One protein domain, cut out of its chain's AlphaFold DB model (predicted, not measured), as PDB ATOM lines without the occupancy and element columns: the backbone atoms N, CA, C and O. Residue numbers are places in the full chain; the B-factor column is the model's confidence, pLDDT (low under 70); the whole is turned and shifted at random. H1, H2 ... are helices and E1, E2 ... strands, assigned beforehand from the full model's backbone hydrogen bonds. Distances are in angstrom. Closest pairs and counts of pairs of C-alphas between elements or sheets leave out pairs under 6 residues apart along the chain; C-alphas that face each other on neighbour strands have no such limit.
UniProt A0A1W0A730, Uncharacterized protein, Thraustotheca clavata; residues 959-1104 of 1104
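This is residues 959 to 1104 of the 1104 residues of an uncharacterized protein of Thraustotheca clavata (UniProt A0A1W0A730). What is the shape? Little regular structure: the chain winds in stacked turns, with short parallel strands E1 E2 E3 E4 side by side, H2 and H3 across the coil and H1 at one end; a tail, residues 1080 to 1104, reaches away. How big? The 146 residues, mixed in class, are compact: radius of gyration of the C-alphas 16.3 A, spans 48 by 42 by 27 A.

Where does it begin? H1, residues 959 to 963, starts at C-alpha (113.935, 127.410, 173.671); E1 is 969 to 971 and H2 979 to 988, 14.5 A long. What follows? E2 is 994 to 996, H3 1007 to 1010, E3 1017 to 1019, E4 1041 to 1043 and H4 1075 to 1079, ending at C-alpha (97.169, 145.589, 197.561).

How do strands pair? N 970 and O 994 are 3.0 A apart, N 995 and O 1017 3.1 A, N 1018 and O 1041 2.9 A. E1, H2, E2 and E2, H3, E3 are strand-helix-strand units, parallel neighbours joined through a helix, with right-handed crossovers. And the helices? H2 touches H1, closest C-alphas Leu 961 and Gln 988, 6.0 A, and H3, Met 986 and Phe 1009, 6.0 A; H4 only grazes the sheet with residues 1075 to 1077. In H1, H2 and H4 every O i to N i+4 pair is within hydrogen-bond range; H3 is too short for one.

Is it cut? The printed part has no cut; links E3 to E4 and E4 to H4 are long. Where is confidence low? Residues 1027 to 1030, 1050 to 1054 and 1060 to 1104 are under 70.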
ATOM      1  N   ASP A 959     113.934 126.699 174.958       87.31
ATOM      2  CA  ASP A 959     113.935 127.410 173.671       87.31
ATOM      3  C   ASP A 959     112.938 128.584 173.657       87.31
ATOM      4  O   ASP A 959     113.214 129.639 173.080       87.31
ATOM      5  N   ILE A 960     111.812 128.448 174.367       90.31
ATOM      6  CA  ILE A 960     110.819 129.518 174.547       90.31
ATOM      7  C   ILE A 960     111.387 130.603 175.469       90.31
ATOM      8  O   ILE A 960     111.344 131.789 175.146       90.31
ATOM      9  N   LEU A 961     112.015 130.217 176.583       91.56
ATOM     10  CA  LEU A 961     112.691 131.176 177.465       91.56
ATOM     11  C   LEU A 961     113.820 131.935 176.740       91.56
ATOM     12  O   LEU A 961     114.100 133.091 177.062       91.56
ATOM     13  N   HIS A 962     114.438 131.331 175.722       87.06
ATOM     14  CA  HIS A 962     115.417 132.002 174.873       87.06
ATOM     15  C   HIS A 962     114.791 133.091 173.984       87.06
ATOM     16  O   HIS A 962     115.376 134.170 173.852       87.06
ATOM     17  N   SER A 963     113.604 132.866 173.405       87.88
ATOM     18  CA  SER A 963     112.901 133.898 172.622       87.88
ATOM     19  C   SER A 963     112.340 135.024 173.508       87.88
ATOM     20  O   SER A 963     112.220 136.171 173.077       87.88
ATOM     21  N   TRP A 964     112.093 134.740 174.790       92.06
ATOM     22  CA  TRP A 964     111.532 135.674 175.773       92.06
ATOM     23  C   TRP A 964     112.547 136.628 176.430       92.06
ATOM     24  O   TRP A 964     112.171 137.448 177.268       92.06
ATOM     25  N   ARG A 965     113.828 136.603 176.034       88.81
ATOM     26  CA  ARG A 965     114.935 137.390 176.634       88.81
ATOM     27  C   ARG A 965     114.715 138.904 176.767       88.81
ATOM     28  O   ARG A 965     115.433 139.557 177.527       88.81
ATOM     29  N   GLN A 966     113.773 139.479 176.026       86.62
ATOM     30  CA  GLN A 966     113.412 140.901 176.074       86.62
ATOM     31  C   GLN A 966     112.413 141.275 177.183       86.62
ATOM     32  O   GLN A 966     112.296 142.466 177.495       86.62
ATOM     33  N   ILE A 967     111.730 140.284 177.769       91.69
ATOM     34  CA  ILE A 967     110.732 140.455 178.829       91.69
ATOM     35  C   ILE A 967     111.399 140.997 180.101       91.69
ATOM     36  O   ILE A 967     112.527 140.652 180.451       91.69
ATOM     37  N   GLN A 968     110.690 141.902 180.777       90.56
ATOM     38  CA  GLN A 968     111.153 142.617 181.969       90.56
ATOM     39  C   GLN A 968     110.235 142.394 183.173       90.56
ATOM     40  O   GLN A 968     110.706 142.478 184.305       90.56
ATOM     41  N   THR A 969     108.963 142.070 182.947       90.00
ATOM     42  CA  THR A 969     108.042 141.595 183.982       90.00
ATOM     43  C   THR A 969     107.434 140.275 183.530       90.00
ATOM     44  O   THR A 969     106.853 140.222 182.445       90.00
ATOM     45  N   LEU A 970     107.585 139.236 184.348       93.38
ATOM     46  CA  LEU A 970     107.064 137.898 184.087       93.38
ATOM     47  C   LEU A 970     106.234 137.434 185.286       93.38
ATOM     48  O   LEU A 970     106.768 137.278 186.384       93.38
ATOM     49  N   HIS A 971     104.943 137.200 185.088       90.75
ATOM     50  CA  HIS A 971     104.053 136.727 186.146       90.75
ATOM     51  C   HIS A 971     103.446 135.369 185.770       90.75
ATOM     52  O   HIS A 971     102.862 135.225 184.701       90.75
ATOM     53  N   PHE A 972     103.621 134.374 186.638       92.00
ATOM     54  CA  PHE A 972     103.129 132.994 186.504       92.00
ATOM     55  C   PHE A 972     102.477 132.530 187.822       92.00
ATOM     56  O   PHE A 972     102.592 131.374 188.231       92.00
ATOM     57  N   ALA A 973     101.821 133.454 188.528       85.12
ATOM     58  CA  ALA A 973     101.129 133.160 189.776       85.12
ATOM     59  C   ALA A 973      99.973 132.166 189.578       85.12
ATOM     60  O   ALA A 973      99.330 132.149 188.531       85.12
ATOM     61  N   GLU A 974      99.681 131.357 190.594       82.19
ATOM     62  CA  GLU A 974      98.611 130.349 190.564       82.19
ATOM     63  C   GLU A 974      98.750 129.355 189.388       82.19
ATOM     64  O   GLU A 974      97.773 128.994 188.731       82.19
ATOM     65  N   THR A 975      99.985 128.925 189.107       89.44
ATOM     66  CA  THR A 975     100.314 127.897 188.101       89.44
ATOM     67  C   THR A 975     101.002 126.677 188.722       89.44
ATOM     68  O   THR A 975     101.277 126.632 189.920       89.44
ATOM     69  N   LEU A 976     101.284 125.647 187.918       91.38
ATOM     70  CA  LEU A 976     101.909 124.396 188.366       91.38
ATOM     71  C   LEU A 976     103.445 124.397 188.217       91.38
ATOM     72  O   LEU A 976     104.060 123.337 188.355       91.38
ATOM     73  N   VAL A 977     104.041 125.565 187.945       93.69
ATOM     74  CA  VAL A 977     105.490 125.803 187.820       93.69
ATOM     75  C   VAL A 977     106.252 125.270 189.039       93.69
ATOM     76  O   VAL A 977     105.852 125.496 190.183       93.69
ATOM     77  N   ASN A 978     107.356 124.569 188.777       93.69
ATOM     78  CA  ASN A 978     108.215 123.934 189.780       93.69
ATOM     79  C   ASN A 978     109.626 124.565 189.832       93.69
ATOM     80  O   ASN A 978     109.958 125.458 189.046       93.69
ATOM     81  N   ASP A 979     110.470 124.072 190.745       93.62
ATOM     82  CA  ASP A 979     111.842 124.563 190.949       93.62
ATOM     83  C   ASP A 979     112.719 124.514 189.678       93.62
ATOM     84  O   ASP A 979     113.475 125.449 189.415       93.62
ATOM     85  N   THR A 980     112.593 123.475 188.840       94.06
ATOM     86  CA  THR A 980     113.399 123.337 187.607       94.06
ATOM     87  C   THR A 980     113.050 124.404 186.571       94.06
ATOM     88  O   THR A 980     113.934 124.989 185.943       94.06
ATOM     89  N   THR A 981     111.764 124.732 186.436       94.94
ATOM     90  CA  THR A 981     111.303 125.810 185.564       94.94
ATOM     91  C   THR A 981     111.727 127.177 186.120       94.94
ATOM     92  O   THR A 981     112.134 128.044 185.348       94.94
ATOM     93  N   PHE A 982     111.723 127.378 187.446       94.56
ATOM     94  CA  PHE A 982     112.203 128.618 188.077       94.56
ATOM     95  C   PHE A 982     113.714 128.846 187.854       94.56
ATOM     96  O   PHE A 982     114.108 129.938 187.427       94.56
ATOM     97  N   GLU A 983     114.547 127.813 188.032       94.00
ATOM     98  CA  GLU A 983     115.967 127.815 187.633       94.00
ATOM     99  C   GLU A 983     116.140 128.204 186.156       94.00
ATOM    100  O   GLU A 983     116.907 129.114 185.819       94.00
ATOM    101  N   ASN A 984     115.375 127.573 185.259       94.81
ATOM    102  CA  ASN A 984     115.438 127.847 183.825       94.81
ATOM    103  C   ASN A 984     115.087 129.313 183.504       94.81
ATOM    104  O   ASN A 984     115.844 129.964 182.774       94.81
ATOM    105  N   ILE A 985     114.017 129.863 184.092       95.44
ATOM    106  CA  ILE A 985     113.610 131.273 183.942       95.44
ATOM    107  C   ILE A 985     114.749 132.209 184.380       95.44
ATOM    108  O   ILE A 985     115.142 133.096 183.616       95.44
ATOM    109  N   MET A 986     115.319 131.997 185.574       94.31
ATOM    110  CA  MET A 986     116.430 132.813 186.090       94.31
ATOM    111  C   MET A 986     117.720 132.650 185.272       94.31
ATOM    112  O   MET A 986     118.521 133.581 185.197       94.31
ATOM    113  N   SER A 987     117.918 131.503 184.617       92.06
ATOM    114  CA  SER A 987     119.082 131.259 183.760       92.06
ATOM    115  C   SER A 987     119.033 131.980 182.407       92.06
ATOM    116  O   SER A 987     120.086 132.358 181.896       92.06
ATOM    117  N   GLN A 988     117.842 132.165 181.822       93.75
ATOM    118  CA  GLN A 988     117.689 132.725 180.472       93.75
ATOM    119  C   GLN A 988     117.279 134.202 180.464       93.75
ATOM    120  O   GLN A 988     117.733 134.958 179.600       93.75
ATOM    121  N   LEU A 989     116.437 134.644 181.404       93.62
ATOM    122  CA  LEU A 989     115.804 135.969 181.363       93.62
ATOM    123  C   LEU A 989     116.611 137.040 182.115       93.62
ATOM    124  O   LEU A 989     116.139 137.680 183.049       93.62
ATOM    125  N   ILE A 990     117.836 137.302 181.654       89.12
ATOM    126  CA  ILE A 990     118.788 138.250 182.275       89.12
ATOM    127  C   ILE A 990     118.310 139.720 182.364       89.12
ATOM    128  O   ILE A 990     118.888 140.528 183.093       89.12
ATOM    129  N   ASN A 991     117.272 140.093 181.607       89.12
ATOM    130  CA  ASN A 991     116.691 141.445 181.585       89.12
ATOM    131  C   ASN A 991     115.508 141.622 182.551       89.12
ATOM    132  O   ASN A 991     114.933 142.717 182.622       89.12
ATOM    133  N   LEU A 992     115.139 140.556 183.263       92.19
ATOM    134  CA  LEU A 992     113.961 140.490 184.111       92.19
ATOM    135  C   LEU A 992     114.140 141.360 185.363       92.19
ATOM    136  O   LEU A 992     115.185 141.366 186.010       92.19
ATOM    137  N   ARG A 993     113.104 142.145 185.658       88.44
ATOM    138  CA  ARG A 993     113.046 143.134 186.744       88.44
ATOM    139  C   ARG A 993     112.021 142.794 187.800       88.44
ATOM    140  O   ARG A 993     112.194 143.171 188.954       88.44
ATOM    141  N   GLU A 994     110.952 142.130 187.392       87.81
ATOM    142  CA  GLU A 994     109.873 141.742 188.278       87.81
ATOM    143  C   GLU A 994     109.390 140.335 187.942       87.81
ATOM    144  O   GLU A 994     109.023 140.076 186.794       87.81
ATOM    145  N   ILE A 995     109.397 139.449 188.941       91.44
ATOM    146  CA  ILE A 995     108.833 138.101 188.841       91.44
ATOM    147  C   ILE A 995     107.700 137.904 189.852       91.44
ATOM    148  O   ILE A 995     107.793 138.361 190.991       91.44
ATOM    149  N   SER A 996     106.643 137.204 189.444       88.94
ATOM    150  CA  SER A 996     105.607 136.691 190.345       88.94
ATOM    151  C   SER A 996     105.450 135.190 190.121       88.94
ATOM    152  O   SER A 996     105.130 134.768 189.012       88.94
ATOM    153  N   LEU A 997     105.698 134.407 191.172       90.81
ATOM    154  CA  LEU A 997     105.441 132.964 191.274       90.81
ATOM    155  C   LEU A 997     104.636 132.684 192.553       90.81
ATOM    156  O   LEU A 997     104.874 131.706 193.257       90.81
ATOM    157  N   TYR A 998     103.718 133.586 192.904       84.06
ATOM    158  CA  TYR A 998     102.794 133.394 194.021       84.06
ATOM    159  C   TYR A 998     101.987 132.101 193.839       84.06
ATOM    160  O   TYR A 998     101.448 131.875 192.756       84.06
ATOM    161  N   LYS A 999     101.878 131.281 194.894       81.56
ATOM    162  CA  LYS A 999     101.019 130.081 194.922       81.56
ATOM    163  C   LYS A 999     101.266 129.135 193.729       81.56
ATOM    164  O   LYS A 999     100.371 128.818 192.949       81.56
ATOM    165  N   THR A1000     102.515 128.700 193.595       88.94
ATOM    166  CA  THR A1000     102.996 127.694 192.632       88.94
ATOM    167  C   THR A1000     103.537 126.456 193.370       88.94
ATOM    168  O   THR A1000     103.163 126.201 194.515       88.94
ATOM    169  N   ARG A1001     104.383 125.637 192.726       90.12
ATOM    170  CA  ARG A1001     104.973 124.412 193.300       90.12
ATOM    171  C   ARG A1001     106.479 124.533 193.568       90.12
ATOM    172  O   ARG A1001     107.170 123.518 193.601       90.12
ATOM    173  N   ILE A1002     106.995 125.752 193.737       91.81
ATOM    174  CA  ILE A1002     108.403 125.976 194.102       91.81
ATOM    175  C   ILE A1002     108.645 125.710 195.595       91.81
ATOM    176  O   ILE A1002     107.811 126.025 196.450       91.81
ATOM    177  N   SER A1003     109.806 125.134 195.898       89.94
ATOM    178  CA  SER A1003     110.275 124.798 197.248       89.94
ATOM    179  C   SER A1003     111.635 125.423 197.587       89.94
ATOM    180  O   SER A1003     112.026 125.466 198.755       89.94
ATOM    181  N   THR A1004     112.338 125.956 196.586       88.12
ATOM    182  CA  THR A1004     113.680 126.541 196.699       88.12
ATOM    183  C   THR A1004     113.805 127.838 195.891       88.12
ATOM    184  O   THR A1004     112.983 128.138 195.027       88.12
ATOM    185  N   ILE A1005     114.834 128.640 196.187       90.06
ATOM    186  CA  ILE A1005     115.174 129.852 195.423       90.06
ATOM    187  C   ILE A1005     116.539 129.622 194.756       90.06
ATOM    188  O   ILE A1005     117.499 129.318 195.468       90.06
ATOM    189  N   PRO A1006     116.654 129.766 193.425       90.56
ATOM    190  CA  PRO A1006     117.858 129.415 192.677       90.56
ATOM    191  C   PRO A1006     118.995 130.422 192.897       90.56
ATOM    192  O   PRO A1006     118.751 131.624 192.986       90.56
ATOM    193  N   GLU A1007     120.259 129.986 192.896       87.25
ATOM    194  CA  GLU A1007     121.410 130.870 193.189       87.25
ATOM    195  C   GLU A1007     121.492 132.080 192.232       87.25
ATOM    196  O   GLU A1007     121.860 133.197 192.618       87.25
ATOM    197  N   LYS A1008     121.085 131.884 190.970       88.38
ATOM    198  CA  LYS A1008     121.059 132.933 189.938       88.38
ATOM    199  C   LYS A1008     120.072 134.062 190.235       88.38
ATOM    200  O   LYS A1008     120.293 135.174 189.760       88.38
ATOM    201  N   PHE A1009     119.029 133.817 191.033       91.12
ATOM    202  CA  PHE A1009     118.067 134.841 191.456       91.12
ATOM    203  C   PHE A1009     118.781 136.008 192.156       91.12
ATOM    204  O   PHE A1009     118.640 137.166 191.761       91.12
ATOM    205  N   PHE A1010     119.632 135.684 193.132       88.56
ATOM    206  CA  PHE A1010     120.378 136.652 193.943       88.56
ATOM    207  C   PHE A1010     121.425 137.441 193.148       88.56
ATOM    208  O   PHE A1010     121.811 138.545 193.548       88.56
ATOM    209  N   HIS A1011     121.841 136.904 192.002       89.62
ATOM    210  CA  HIS A1011     122.852 137.479 191.120       89.62
ATOM    211  C   HIS A1011     122.275 138.106 189.837       89.62
ATOM    212  O   HIS A1011     123.028 138.549 188.968       89.62
ATOM    213  N   SER A1012     120.944 138.170 189.704       90.69
ATOM    214  CA  SER A1012     120.285 138.736 188.524       90.69
ATOM    215  C   SER A1012     120.499 140.258 188.437       90.69
ATOM    216  O   SER A1012     120.059 140.992 189.322       90.69
ATOM    217  N   PRO A1013     121.120 140.786 187.364       88.50
ATOM    218  CA  PRO A1013     121.616 142.168 187.324       88.50
ATOM    219  C   PRO A1013     120.514 143.236 187.257       88.50
ATOM    220  O   PRO A1013     120.795 144.421 187.429       88.50
ATOM    221  N   ASN A1014     119.273 142.843 186.962       87.62
ATOM    222  CA  ASN A1014     118.150 143.754 186.734       87.62
ATOM    223  C   ASN A1014     116.977 143.554 187.706       87.62
ATOM    224  O   ASN A1014     116.058 144.377 187.686       87.62
ATOM    225  N   LEU A1015     116.986 142.500 188.531       89.62
ATOM    226  CA  LEU A1015     115.838 142.101 189.345       89.62
ATOM    227  C   LEU A1015     115.615 143.070 190.516       89.62
ATOM    228  O   LEU A1015     116.507 143.280 191.330       89.62
ATOM    229  N   GLN A1016     114.424 143.668 190.580       85.06
ATOM    230  CA  GLN A1016     114.030 144.691 191.558       85.06
ATOM    231  C   GLN A1016     112.907 144.223 192.485       85.06
ATOM    232  O   GLN A1016     112.887 144.618 193.649       85.06
ATOM    233  N   SER A1017     111.990 143.391 191.992       83.75
ATOM    234  CA  SER A1017     110.828 142.929 192.754       83.75
ATOM    235  C   SER A1017     110.572 141.444 192.510       83.75
ATOM    236  O   SER A1017     110.604 140.986 191.367       83.75
ATOM    237  N   ALA A1018     110.279 140.693 193.563       87.44
ATOM    238  CA  ALA A1018     109.897 139.290 193.461       87.44
ATOM    239  C   ALA A1018     108.757 138.964 194.427       87.44
ATOM    240  O   ALA A1018     108.849 139.266 195.616       87.44
ATOM    241  N   TYR A1019     107.705 138.323 193.918       84.38
ATOM    242  CA  TYR A1019     106.582 137.836 194.716       84.38
ATOM    243  C   TYR A1019     106.567 136.307 194.682       84.38
ATOM    244  O   TYR A1019     106.234 135.709 193.660       84.38
ATOM    245  N   LEU A1020     106.979 135.684 195.785       86.81
ATOM    246  CA  LEU A1020     107.154 134.236 195.939       86.81
ATOM    247  C   LEU A1020     106.337 133.703 197.134       86.81
ATOM    248  O   LEU A1020     106.664 132.667 197.718       86.81
ATOM    249  N   SER A1021     105.285 134.415 197.534       80.75
ATOM    250  CA  SER A1021     104.443 134.077 198.681       80.75
ATOM    251  C   SER A1021     103.511 132.882 198.430       80.75
ATOM    252  O   SER A1021     103.227 132.514 197.288       80.75
ATOM    253  N   SER A1022     103.053 132.259 199.518       79.56
ATOM    254  CA  SER A1022     102.165 131.078 199.522       79.56
ATOM    255  C   SER A1022     102.685 129.878 198.710       79.56
ATOM    256  O   SER A1022     101.911 129.196 198.042       79.56
ATOM    257  N   ASN A1023     103.994 129.620 198.761       84.69
ATOM    258  CA  ASN A1023     104.641 128.447 198.166       84.69
ATOM    259  C   ASN A1023     105.100 127.457 199.257       84.69
ATOM    260  O   ASN A1023     104.800 127.616 200.442       84.69
ATOM    261  N   ALA A1024     105.856 126.428 198.863       86.88
ATOM    262  CA  ALA A1024     106.478 125.467 199.770       86.88
ATOM    263  C   ALA A1024     107.939 125.832 200.109       86.88
ATOM    264  O   ALA A1024     108.738 124.942 200.406       86.88
ATOM    265  N   ILE A1025     108.321 127.117 200.040       85.50
ATOM    266  CA  ILE A1025     109.721 127.532 200.200       85.50
ATOM    267  C   ILE A1025     110.161 127.390 201.658       85.50
ATOM    268  O   ILE A1025     109.897 128.250 202.499       85.50
ATOM    269  N   SER A1026     110.900 126.321 201.935       77.88
ATOM    270  CA  SER A1026     111.689 126.196 203.157       77.88
ATOM    271  C   SER A1026     113.060 126.837 202.926       77.88
ATOM    272  O   SER A1026     113.721 126.558 201.927       77.88
ATOM    273  N   VAL A1027     113.516 127.697 203.844       65.62
ATOM    274  CA  VAL A1027     114.773 128.459 203.682       65.62
ATOM    275  C   VAL A1027     115.949 127.961 204.567       65.62
ATOM    276  O   VAL A1027     116.794 128.786 204.893       65.62
ATOM    277  N   PRO A1028     116.134 126.675 204.971       53.03
ATOM    278  CA  PRO A1028     117.106 126.340 206.030       53.03
ATOM    279  C   PRO A1028     118.553 126.829 205.831       53.03
ATOM    280  O   PRO A1028     119.189 127.225 206.806       53.03
ATOM    281  N   GLN A1029     119.101 126.784 204.605       54.09
ATOM    282  CA  GLN A1029     120.540 127.015 204.352       54.09
ATOM    283  C   GLN A1029     120.883 127.721 203.014       54.09
ATOM    284  O   GLN A1029     122.046 127.749 202.624       54.09
ATOM    285  N   GLY A1030     119.903 128.284 202.292       56.78
ATOM    286  CA  GLY A1030     120.076 128.698 200.881       56.78
ATOM    287  C   GLY A1030     120.328 130.185 200.579       56.78
ATOM    288  O   GLY A1030     120.492 130.534 199.414       56.78
ATOM    289  N   LEU A1031     120.324 131.085 201.571       72.44
ATOM    290  CA  LEU A1031     120.504 132.525 201.320       72.44
ATOM    291  C   LEU A1031     121.997 132.905 201.286       72.44
ATOM    292  O   LEU A1031     122.694 132.672 202.276       72.44
ATOM    293  N   PRO A1032     122.500 133.545 200.214       79.69
ATOM    294  CA  PRO A1032     123.890 133.980 200.159       79.69
ATOM    295  C   PRO A1032     124.151 135.157 201.110       79.69
ATOM    296  O   PRO A1032     123.284 135.996 201.377       79.69
ATOM    297  N   SER A1033     125.387 135.248 201.604       77.50
ATOM    298  CA  SER A1033     125.832 136.314 202.514       77.50
ATOM    299  C   SER A1033     125.844 137.705 201.865       77.50
ATOM    300  O   SER A1033     125.728 138.713 202.564       77.50
ATOM    301  N   SER A1034     125.933 137.768 200.536       80.25
ATOM    302  CA  SER A1034     125.813 138.979 199.725       80.25
ATOM    303  C   SER A1034     125.038 138.698 198.436       80.25
ATOM    304  O   SER A1034     125.016 137.573 197.942       80.25
ATOM    305  N   ILE A1035     124.402 139.734 197.888       86.38
ATOM    306  CA  ILE A1035     123.684 139.690 196.608       86.38
ATOM    307  C   ILE A1035     124.238 140.767 195.675       86.38
ATOM    308  O   ILE A1035     124.685 141.819 196.139       86.38
ATOM    309  N   THR A1036     124.198 140.533 194.361       86.50
ATOM    310  CA  THR A1036     124.512 141.565 193.350       86.50
ATOM    311  C   THR A1036     123.265 142.101 192.647       86.50
ATOM    312  O   THR A1036     123.344 143.117 191.954       86.50
ATOM    313  N   SER A1037     122.115 141.449 192.833       83.12
ATOM    314  CA  SER A1037     120.829 141.909 192.312       83.12
ATOM    315  C   SER A1037     120.359 143.208 192.987       83.12
ATOM    316  O   SER A1037     120.488 143.359 194.204       83.12
ATOM    317  N   PRO A1038     119.783 144.165 192.233       85.94
ATOM    318  CA  PRO A1038     119.274 145.426 192.768       85.94
ATOM    319  C   PRO A1038     117.870 145.264 193.383       85.94
ATOM    320  O   PRO A1038     116.972 146.065 193.099       85.94
ATOM    321  N   LEU A1039     117.671 144.218 194.192       82.19
ATOM    322  CA  LEU A1039     116.387 143.884 194.809       82.19
ATOM    323  C   LEU A1039     115.937 144.984 195.783       82.19
ATOM    324  O   LEU A1039     116.673 145.408 196.670       82.19
ATOM    325  N   ILE A1040     114.696 145.431 195.598       78.12
ATOM    326  CA  ILE A1040     113.992 146.427 196.416       78.12
ATOM    327  C   ILE A1040     112.891 145.742 197.237       78.12
ATOM    328  O   ILE A1040     112.609 146.165 198.356       78.12
ATOM    329  N   LEU A1041     112.263 144.696 196.686       77.12
ATOM    330  CA  LEU A1041     111.175 143.953 197.320       77.12
ATOM    331  C   LEU A1041     111.298 142.449 197.049       77.12
ATOM    332  O   LEU A1041     111.456 142.024 195.905       77.12
ATOM    333  N   LEU A1042     111.155 141.654 198.108       82.31
ATOM    334  CA  LEU A1042     111.075 140.197 198.068       82.31
ATOM    335  C   LEU A1042     109.965 139.751 199.031       82.31
ATOM    336  O   LEU A1042     110.152 139.783 200.246       82.31
ATOM    337  N   ASP A1043     108.804 139.373 198.495       78.12
ATOM    338  CA  ASP A1043     107.702 138.812 199.284       78.12
ATOM    339  C   ASP A1043     107.859 137.288 199.398       78.12
ATOM    340  O   ASP A1043     107.732 136.564 198.410       78.12
ATOM    341  N   LEU A1044     108.129 136.824 200.620       80.62
ATOM    342  CA  LEU A1044     108.228 135.413 201.012       80.62
ATOM    343  C   LEU A1044     107.141 135.005 202.019       80.62
ATOM    344  O   LEU A1044     107.228 133.936 202.624       80.62
ATOM    345  N   THR A1045     106.119 135.835 202.233       76.62
ATOM    346  CA  THR A1045     105.055 135.544 203.206       76.62
ATOM    347  C   THR A1045     104.313 134.238 202.886       76.62
ATOM    348  O   THR A1045     104.301 133.763 201.751       76.62
ATOM    349  N   CYS A1046     103.704 133.629 203.907       75.56
ATOM    350  CA  CYS A1046     102.910 132.397 203.773       75.56
ATOM    351  C   CYS A1046     103.693 131.163 203.261       75.56
ATOM    352  O   CYS A1046     103.087 130.208 202.790       75.56
ATOM    353  N   ASN A1047     105.025 131.171 203.371       78.44
ATOM    354  CA  ASN A1047     105.892 130.009 203.151       78.44
ATOM    355  C   ASN A1047     106.264 129.322 204.486       78.44
ATOM    356  O   ASN A1047     106.239 129.985 205.531       78.44
ATOM    357  N   PRO A1048     106.659 128.032 204.478       79.00
ATOM    358  CA  PRO A1048     107.131 127.296 205.657       79.00
ATOM    359  C   PRO A1048     108.558 127.719 206.065       79.00
ATOM    360  O   PRO A1048     109.524 126.973 205.907       79.00
ATOM    361  N   ILE A1049     108.692 128.944 206.582       75.56
ATOM    362  CA  ILE A1049     109.969 129.543 207.000       75.56
ATOM    363  C   ILE A1049     110.063 129.569 208.528       75.56
ATOM    364  O   ILE A1049     109.178 130.098 209.207       75.56
ATOM    365  N   ASP A1050     111.156 129.035 209.073       68.25
ATOM    366  CA  ASP A1050     111.361 128.935 210.518       68.25
ATOM    367  C   ASP A1050     111.549 130.304 211.186       68.25
ATOM    368  O   ASP A1050     112.459 131.076 210.877       68.25
ATOM    369  N   LYS A1051     110.717 130.583 212.197       59.53
ATOM    370  CA  LYS A1051     110.696 131.865 212.929       59.53
ATOM    371  C   LYS A1051     111.989 132.190 213.693       59.53
ATOM    372  O   LYS A1051     112.172 133.335 214.090       59.53
ATOM    373  N   MET A1052     112.860 131.206 213.927       52.34
ATOM    374  CA  MET A1052     114.127 131.366 214.662       52.34
ATOM    375  C   MET A1052     115.345 131.614 213.757       52.34
ATOM    376  O   MET A1052     116.473 131.638 214.247       52.34
ATOM    377  N   GLN A1053     115.155 131.790 212.446       62.22
ATOM    378  CA  GLN A1053     116.273 131.927 211.519       62.22
ATOM    379  C   GLN A1053     116.927 133.321 211.561       62.22
ATOM    380  O   GLN A1053     116.255 134.350 211.506       62.22
ATOM    381  N   LEU A1054     118.263 133.347 211.615       64.44
ATOM    382  CA  LEU A1054     119.076 134.553 211.431       64.44
ATOM    383  C   LEU A1054     119.106 134.930 209.945       64.44
ATOM    384  O   LEU A1054     119.598 134.165 209.116       64.44
ATOM    385  N   TRP A1055     118.602 136.116 209.615       73.06
ATOM    386  CA  TRP A1055     118.561 136.615 208.241       73.06
ATOM    387  C   TRP A1055     119.854 137.370 207.887       73.06
ATOM    388  O   TRP A1055     120.354 138.127 208.721       73.06
ATOM    389  N   PRO A1056     120.400 137.210 206.664       72.75
ATOM    390  CA  PRO A1056     121.520 138.016 206.185       72.75
ATOM    391  C   PRO A1056     121.251 139.524 206.258       72.75
ATOM    392  O   PRO A1056     120.146 139.979 205.976       72.75
ATOM    393  N   ASN A1057     122.294 140.313 206.533       73.44
ATOM    394  CA  ASN A1057     122.209 141.764 206.779       73.44
ATOM    395  C   ASN A1057     121.608 142.602 205.629       73.44
ATOM    396  O   ASN A1057     121.307 143.778 205.828       73.44
ATOM    397  N   TRP A1058     121.480 142.039 204.423       72.81
ATOM    398  CA  TRP A1058     120.836 142.691 203.278       72.81
ATOM    399  C   TRP A1058     119.300 142.555 203.286       72.81
ATOM    400  O   TRP A1058     118.630 143.238 202.515       72.81
ATOM    401  N   ILE A1059     118.735 141.727 204.172       71.25
ATOM    402  CA  ILE A1059     117.293 141.565 204.378       71.25
ATOM    403  C   ILE A1059     116.862 142.397 205.588       71.25
ATOM    404  O   ILE A1059     117.243 142.120 206.723       71.25
ATOM    405  N   VAL A1060     116.020 143.401 205.344       59.84
ATOM    406  CA  VAL A1060     115.377 144.205 206.389       59.84
ATOM    407  C   VAL A1060     113.915 143.780 206.486       59.84
ATOM    408  O   VAL A1060     113.165 143.923 205.524       59.84
ATOM    409  N   GLN A1061     113.511 143.243 207.636       62.88
ATOM    410  CA  GLN A1061     112.128 142.821 207.869       62.88
ATOM    411  C   GLN A1061     111.238 144.000 208.279       62.88
ATOM    412  O   GLN A1061     111.626 144.832 209.099       62.88
ATOM    413  N   GLU A1062     110.015 144.032 207.752       54.97
ATOM    414  CA  GLU A1062     108.977 144.965 208.190       54.97
ATOM    415  C   GLU A1062     108.314 144.440 209.480       54.97
ATOM    416  O   GLU A1062     107.996 143.256 209.604       54.97
ATOM    417  N   ALA A1063     108.130 145.312 210.477       44.72
ATOM    418  CA  ALA A1063     107.847 144.922 211.869       44.72
ATOM    419  C   ALA A1063     106.437 144.337 212.135       44.72
ATOM    420  O   ALA A1063     106.075 144.092 213.283       44.72
ATOM    421  N   THR A1064     105.623 144.139 211.096       47.03
ATOM    422  CA  THR A1064     104.188 143.803 211.175       47.03
ATOM    423  C   THR A1064     103.835 142.447 210.551       47.03
ATOM    424  O   THR A1064     102.657 142.154 210.336       47.03
ATOM    425  N   ASN A1065     104.831 141.597 210.277       48.97
ATOM    426  CA  ASN A1065     104.661 140.323 209.572       48.97
ATOM    427  C   ASN A1065     103.793 139.292 210.325       48.97
ATOM    428  O   ASN A1065     104.289 138.410 211.030       48.97
ATOM    429  N   LYS A1066     102.478 139.324 210.074       48.06
ATOM    430  CA  LYS A1066     101.621 138.139 210.201       48.06
ATOM    431  C   LYS A1066     101.968 137.157 209.079       48.06
ATOM    432  O   LYS A1066     101.537 137.328 207.940       48.06
ATOM    433  N   PHE A1067     102.699 136.098 209.416       56.22
ATOM    434  CA  PHE A1067     102.674 134.865 208.628       56.22
ATOM    435  C   PHE A1067     101.225 134.364 208.626       56.22
ATOM    436  O   PHE A1067     100.689 134.069 209.695       56.22
ATOM    437  N   CYS A1068     100.566 134.370 207.468       54.00
ATOM    438  CA  CYS A1068      99.152 134.011 207.393       54.00
ATOM    439  C   CYS A1068      98.973 132.493 207.470       54.00
ATOM    440  O   CYS A1068      99.821 131.729 207.008       54.00
ATOM    441  N   GLU A1069      97.832 132.068 208.005       52.81
ATOM    442  CA  GLU A1069      97.318 130.720 207.772       52.81
ATOM    443  C   GLU A1069      97.020 130.559 206.269       52.81
ATOM    444  O   GLU A1069      96.650 131.521 205.590       52.81
ATOM    445  N   THR A1070      97.233 129.355 205.736       52.00
ATOM    446  CA  THR A1070      97.622 129.078 204.333       52.00
ATOM    447  C   THR A1070      96.629 129.465 203.227       52.00
ATOM    448  O   THR A1070      96.926 129.259 202.053       52.00
ATOM    449  N   ASN A1071      95.466 130.020 203.566       49.34
ATOM    450  CA  ASN A1071      94.360 130.261 202.636       49.34
ATOM    451  C   ASN A1071      94.177 131.739 202.241       49.34
ATOM    452  O   ASN A1071      93.273 132.049 201.467       49.34
ATOM    453  N   TYR A1072      95.014 132.652 202.747       52.84
ATOM    454  CA  TYR A1072      94.913 134.086 202.457       52.84
ATOM    455  C   TYR A1072      96.057 134.592 201.570       52.84
ATOM    456  O   TYR A1072      97.229 134.276 201.779       52.84
ATOM    457  N   CYS A1073      95.699 135.440 200.604       54.69
ATOM    458  CA  CYS A1073      96.625 136.268 199.837       54.69
ATOM    459  C   CYS A1073      97.552 137.080 200.756       54.69
ATOM    460  O   CYS A1073      97.095 137.616 201.771       54.69
ATOM    461  N   SER A1074      98.818 137.274 200.368       56.84
ATOM    462  CA  SER A1074      99.696 138.166 201.129       56.84
ATOM    463  C   SER A1074      99.168 139.611 201.120       56.84
ATOM    464  O   SER A1074      98.595 140.052 200.116       56.84
ATOM    465  N   PRO A1075      99.395 140.406 202.186       57.19
ATOM    466  CA  PRO A1075      99.055 141.831 202.187       57.19
ATOM    467  C   PRO A1075      99.696 142.607 201.023       57.19
ATOM    468  O   PRO A1075      99.087 143.535 200.486       57.19
ATOM    469  N   ALA A1076     100.893 142.196 200.587       55.81
ATOM    470  CA  ALA A1076     101.578 142.768 199.432       55.81
ATOM    471  C   ALA A1076     100.853 142.463 198.107       55.81
ATOM    472  O   ALA A1076     100.799 143.321 197.234       55.81
ATOM    473  N   LEU A1077     100.239 141.287 197.950       58.75
ATOM    474  CA  LEU A1077      99.534 140.911 196.720       58.75
ATOM    475  C   LEU A1077      98.069 141.366 196.683       58.75
ATOM    476  O   LEU A1077      97.603 141.768 195.615       58.75
ATOM    477  N   LEU A1078      97.378 141.378 197.832       55.50
ATOM    478  CA  LEU A1078      96.035 141.968 197.990       55.50
ATOM    479  C   LEU A1078      96.008 143.433 197.557       55.50
ATOM    480  O   LEU A1078      95.042 143.904 196.965       55.50
ATOM    481  N   THR A1079      97.078 144.162 197.868       43.53
ATOM    482  CA  THR A1079      97.169 145.589 197.561       43.53
ATOM    483  C   THR A1079      97.749 145.854 196.162       43.53
ATOM    484  O   THR A1079      97.486 146.909 195.593       43.53
ATOM    485  N   ASN A1080      98.433 144.880 195.541       48.44
ATOM    486  CA  ASN A1080      99.044 144.988 194.203       48.44
ATOM    487  C   ASN A1080      98.169 144.576 193.009       48.44
ATOM    488  O   ASN A1080      98.685 144.579 191.891       48.44
ATOM    489  N   GLN A1081      96.881 144.260 193.204       54.53
ATOM    490  CA  GLN A1081      95.992 143.722 192.148       54.53
ATOM    491  C   GLN A1081      96.549 142.444 191.478       54.53
ATOM    492  O   GLN A1081      96.185 142.097 190.358       54.53
ATOM    493  N   LEU A1082      97.463 141.749 192.167       55.31
ATOM    494  CA  LEU A1082      98.054 140.485 191.718       55.31
ATOM    495  C   LEU A1082      97.387 139.287 192.395       55.31
ATOM    496  O   LEU A1082      97.280 138.241 191.770       55.31
ATOM    497  N   CYS A1083      96.867 139.442 193.620       57.28
ATOM    498  CA  CYS A1083      95.954 138.446 194.172       57.28
ATOM    499  C   CYS A1083      94.512 138.763 193.774       57.28
ATOM    500  O   CYS A1083      93.830 139.548 194.437       57.28
ATOM    501  N   ASP A1084      94.046 138.117 192.713       53.66
ATOM    502  CA  ASP A1084      92.615 137.948 192.502       53.66
ATOM    503  C   ASP A1084      92.186 136.754 193.363       53.66
ATOM    504  O   ASP A1084      92.588 135.626 193.084       53.66
ATOM    505  N   VAL A1085      91.389 136.990 194.413       47.28
ATOM    506  CA  VAL A1085      90.664 135.909 195.112       47.28
ATOM    507  C   VAL A1085      89.917 135.105 194.039       47.28
ATOM    508  O   VAL A1085      89.331 135.748 193.171       47.28
ATOM    509  N   PRO A1086      89.957 133.758 194.022       45.75
ATOM    510  CA  PRO A1086      89.510 132.977 192.870       45.75
ATOM    511  C   PRO A1086      88.063 133.296 192.486       45.75
ATOM    512  O   PRO A1086      87.120 132.919 193.174       45.75
ATOM    513  N   CYS A1087      87.902 133.991 191.362       45.31
ATOM    514  CA  CYS A1087      86.596 134.332 190.825       45.31
ATOM    515  C   CYS A1087      86.132 133.235 189.886       45.31
ATOM    516  O   CYS A1087      86.822 132.882 188.931       45.31
ATOM    517  N   ASN A1088      84.947 132.723 190.205       44.31
ATOM    518  CA  ASN A1088      84.143 131.772 189.457       44.31
ATOM    519  C   ASN A1088      84.547 131.621 187.973       44.31
ATOM    520  O   ASN A1088      84.301 132.499 187.141       44.31
ATOM    521  N   SER A1089      85.144 130.475 187.632       45.50
ATOM    522  CA  SER A1089      85.324 130.084 186.230       45.50
ATOM    523  C   SER A1089      83.962 129.965 185.532       45.50
ATOM    524  O   SER A1089      82.952 129.727 186.190       45.50
ATOM    525  N   VAL A1090      83.938 130.014 184.196       38.84
ATOM    526  CA  VAL A1090      82.715 129.923 183.359       38.84
ATOM    527  C   VAL A1090      81.875 128.641 183.603       38.84
ATOM    528  O   VAL A1090      80.765 128.525 183.092       38.84
ATOM    529  N   LEU A1091      82.386 127.674 184.375       39.69
ATOM    530  CA  LEU A1091      81.755 126.389 184.699       39.69
ATOM    531  C   LEU A1091      81.183 126.269 186.125       39.69
ATOM    532  O   LEU A1091      80.628 125.218 186.439       39.69
ATOM    533  N   PHE A1092      81.307 127.286 186.981       41.66
ATOM    534  CA  PHE A1092      80.772 127.243 188.346       41.66
ATOM    535  C   PHE A1092      79.862 128.442 188.635       41.66
ATOM    536  O   PHE A1092      80.083 129.545 188.145       41.66
ATOM    537  N   ASP A1093      78.833 128.214 189.450       38.72
ATOM    538  CA  ASP A1093      77.851 129.194 189.925       38.72
ATOM    539  C   ASP A1093      77.803 129.095 191.455       38.72
ATOM    540  O   ASP A1093      77.102 128.234 191.978       38.72
ATOM    541  N   PHE A1094      78.594 129.919 192.155       40.66
ATOM    542  CA  PHE A1094      78.304 130.589 193.437       40.66
ATOM    543  C   PHE A1094      79.618 131.053 194.075       40.66
ATOM    544  O   PHE A1094      80.413 130.232 194.515       40.66
ATOM    545  N   ASP A1095      79.787 132.366 194.234       36.09
ATOM    546  CA  ASP A1095      80.572 132.895 195.350       36.09
ATOM    547  C   ASP A1095      80.040 134.273 195.763       36.09
ATOM    548  O   ASP A1095      79.695 135.109 194.923       36.09
ATOM    549  N   ALA A1096      79.904 134.496 197.071       36.97
ATOM    550  CA  ALA A1096      79.054 135.544 197.644       36.97
ATOM    551  C   ALA A1096      79.677 136.956 197.576       36.97
ATOM    552  O   ALA A1096      80.035 137.547 198.592       36.97
ATOM    553  N   ASN A1097      79.809 137.512 196.367       39.12
ATOM    554  CA  ASN A1097      80.391 138.833 196.086       39.12
ATOM    555  C   ASN A1097      81.843 139.037 196.585       39.12
ATOM    556  O   ASN A1097      82.328 140.164 196.594       39.12
ATOM    557  N   ALA A1098      82.588 137.978 196.926       34.47
ATOM    558  CA  ALA A1098      84.000 138.092 197.327       34.47
ATOM    559  C   ALA A1098      84.896 138.708 196.225       34.47
ATOM    560  O   ALA A1098      85.912 139.341 196.505       34.47
ATOM    561  N   CYS A1099      84.466 138.584 194.968       40.50
ATOM    562  CA  CYS A1099      85.155 139.040 193.763       40.50
ATOM    563  C   CYS A1099      84.787 140.450 193.277       40.50
ATOM    564  O   CYS A1099      84.957 140.777 192.101       40.50
ATOM    565  N   THR A1100      84.316 141.331 194.163       38.12
ATOM    566  CA  THR A1100      83.941 142.706 193.795       38.12
ATOM    567  C   THR A1100      85.021 143.809 193.915       38.12
ATOM    568  O   THR A1100      84.612 144.972 193.909       38.12
ATOM    569  N   PRO A1101      86.360 143.591 193.992       36.53
ATOM    570  CA  PRO A1101      87.290 144.727 194.051       36.53
ATOM    571  C   PRO A1101      87.429 145.479 192.712       36.53
ATOM    572  O   PRO A1101      87.848 146.633 192.717       36.53
ATOM    573  N   TYR A1102      87.029 144.879 191.581       36.09
ATOM    574  CA  TYR A1102      87.124 145.490 190.243       36.09
ATOM    575  C   TYR A1102      85.859 146.238 189.768       36.09
ATOM    576  O   TYR A1102      85.844 146.751 188.653       36.09
ATOM    577  N   ASN A1103      84.811 146.340 190.597       27.92
ATOM    578  CA  ASN A1103      83.596 147.115 190.301       27.92
ATOM    579  C   ASN A1103      83.413 148.260 191.318       27.92
ATOM    580  O   ASN A1103      82.616 148.144 192.252       27.92
ATOM    581  N   LYS A1104      84.127 149.379 191.125       24.67
ATOM    582  CA  LYS A1104      83.921 150.639 191.863       24.67
ATOM    583  C   LYS A1104      84.165 151.885 191.013       24.67
ATOM    584  O   LYS A1104      85.115 151.864 190.205       24.67
TER     585      LYS A1104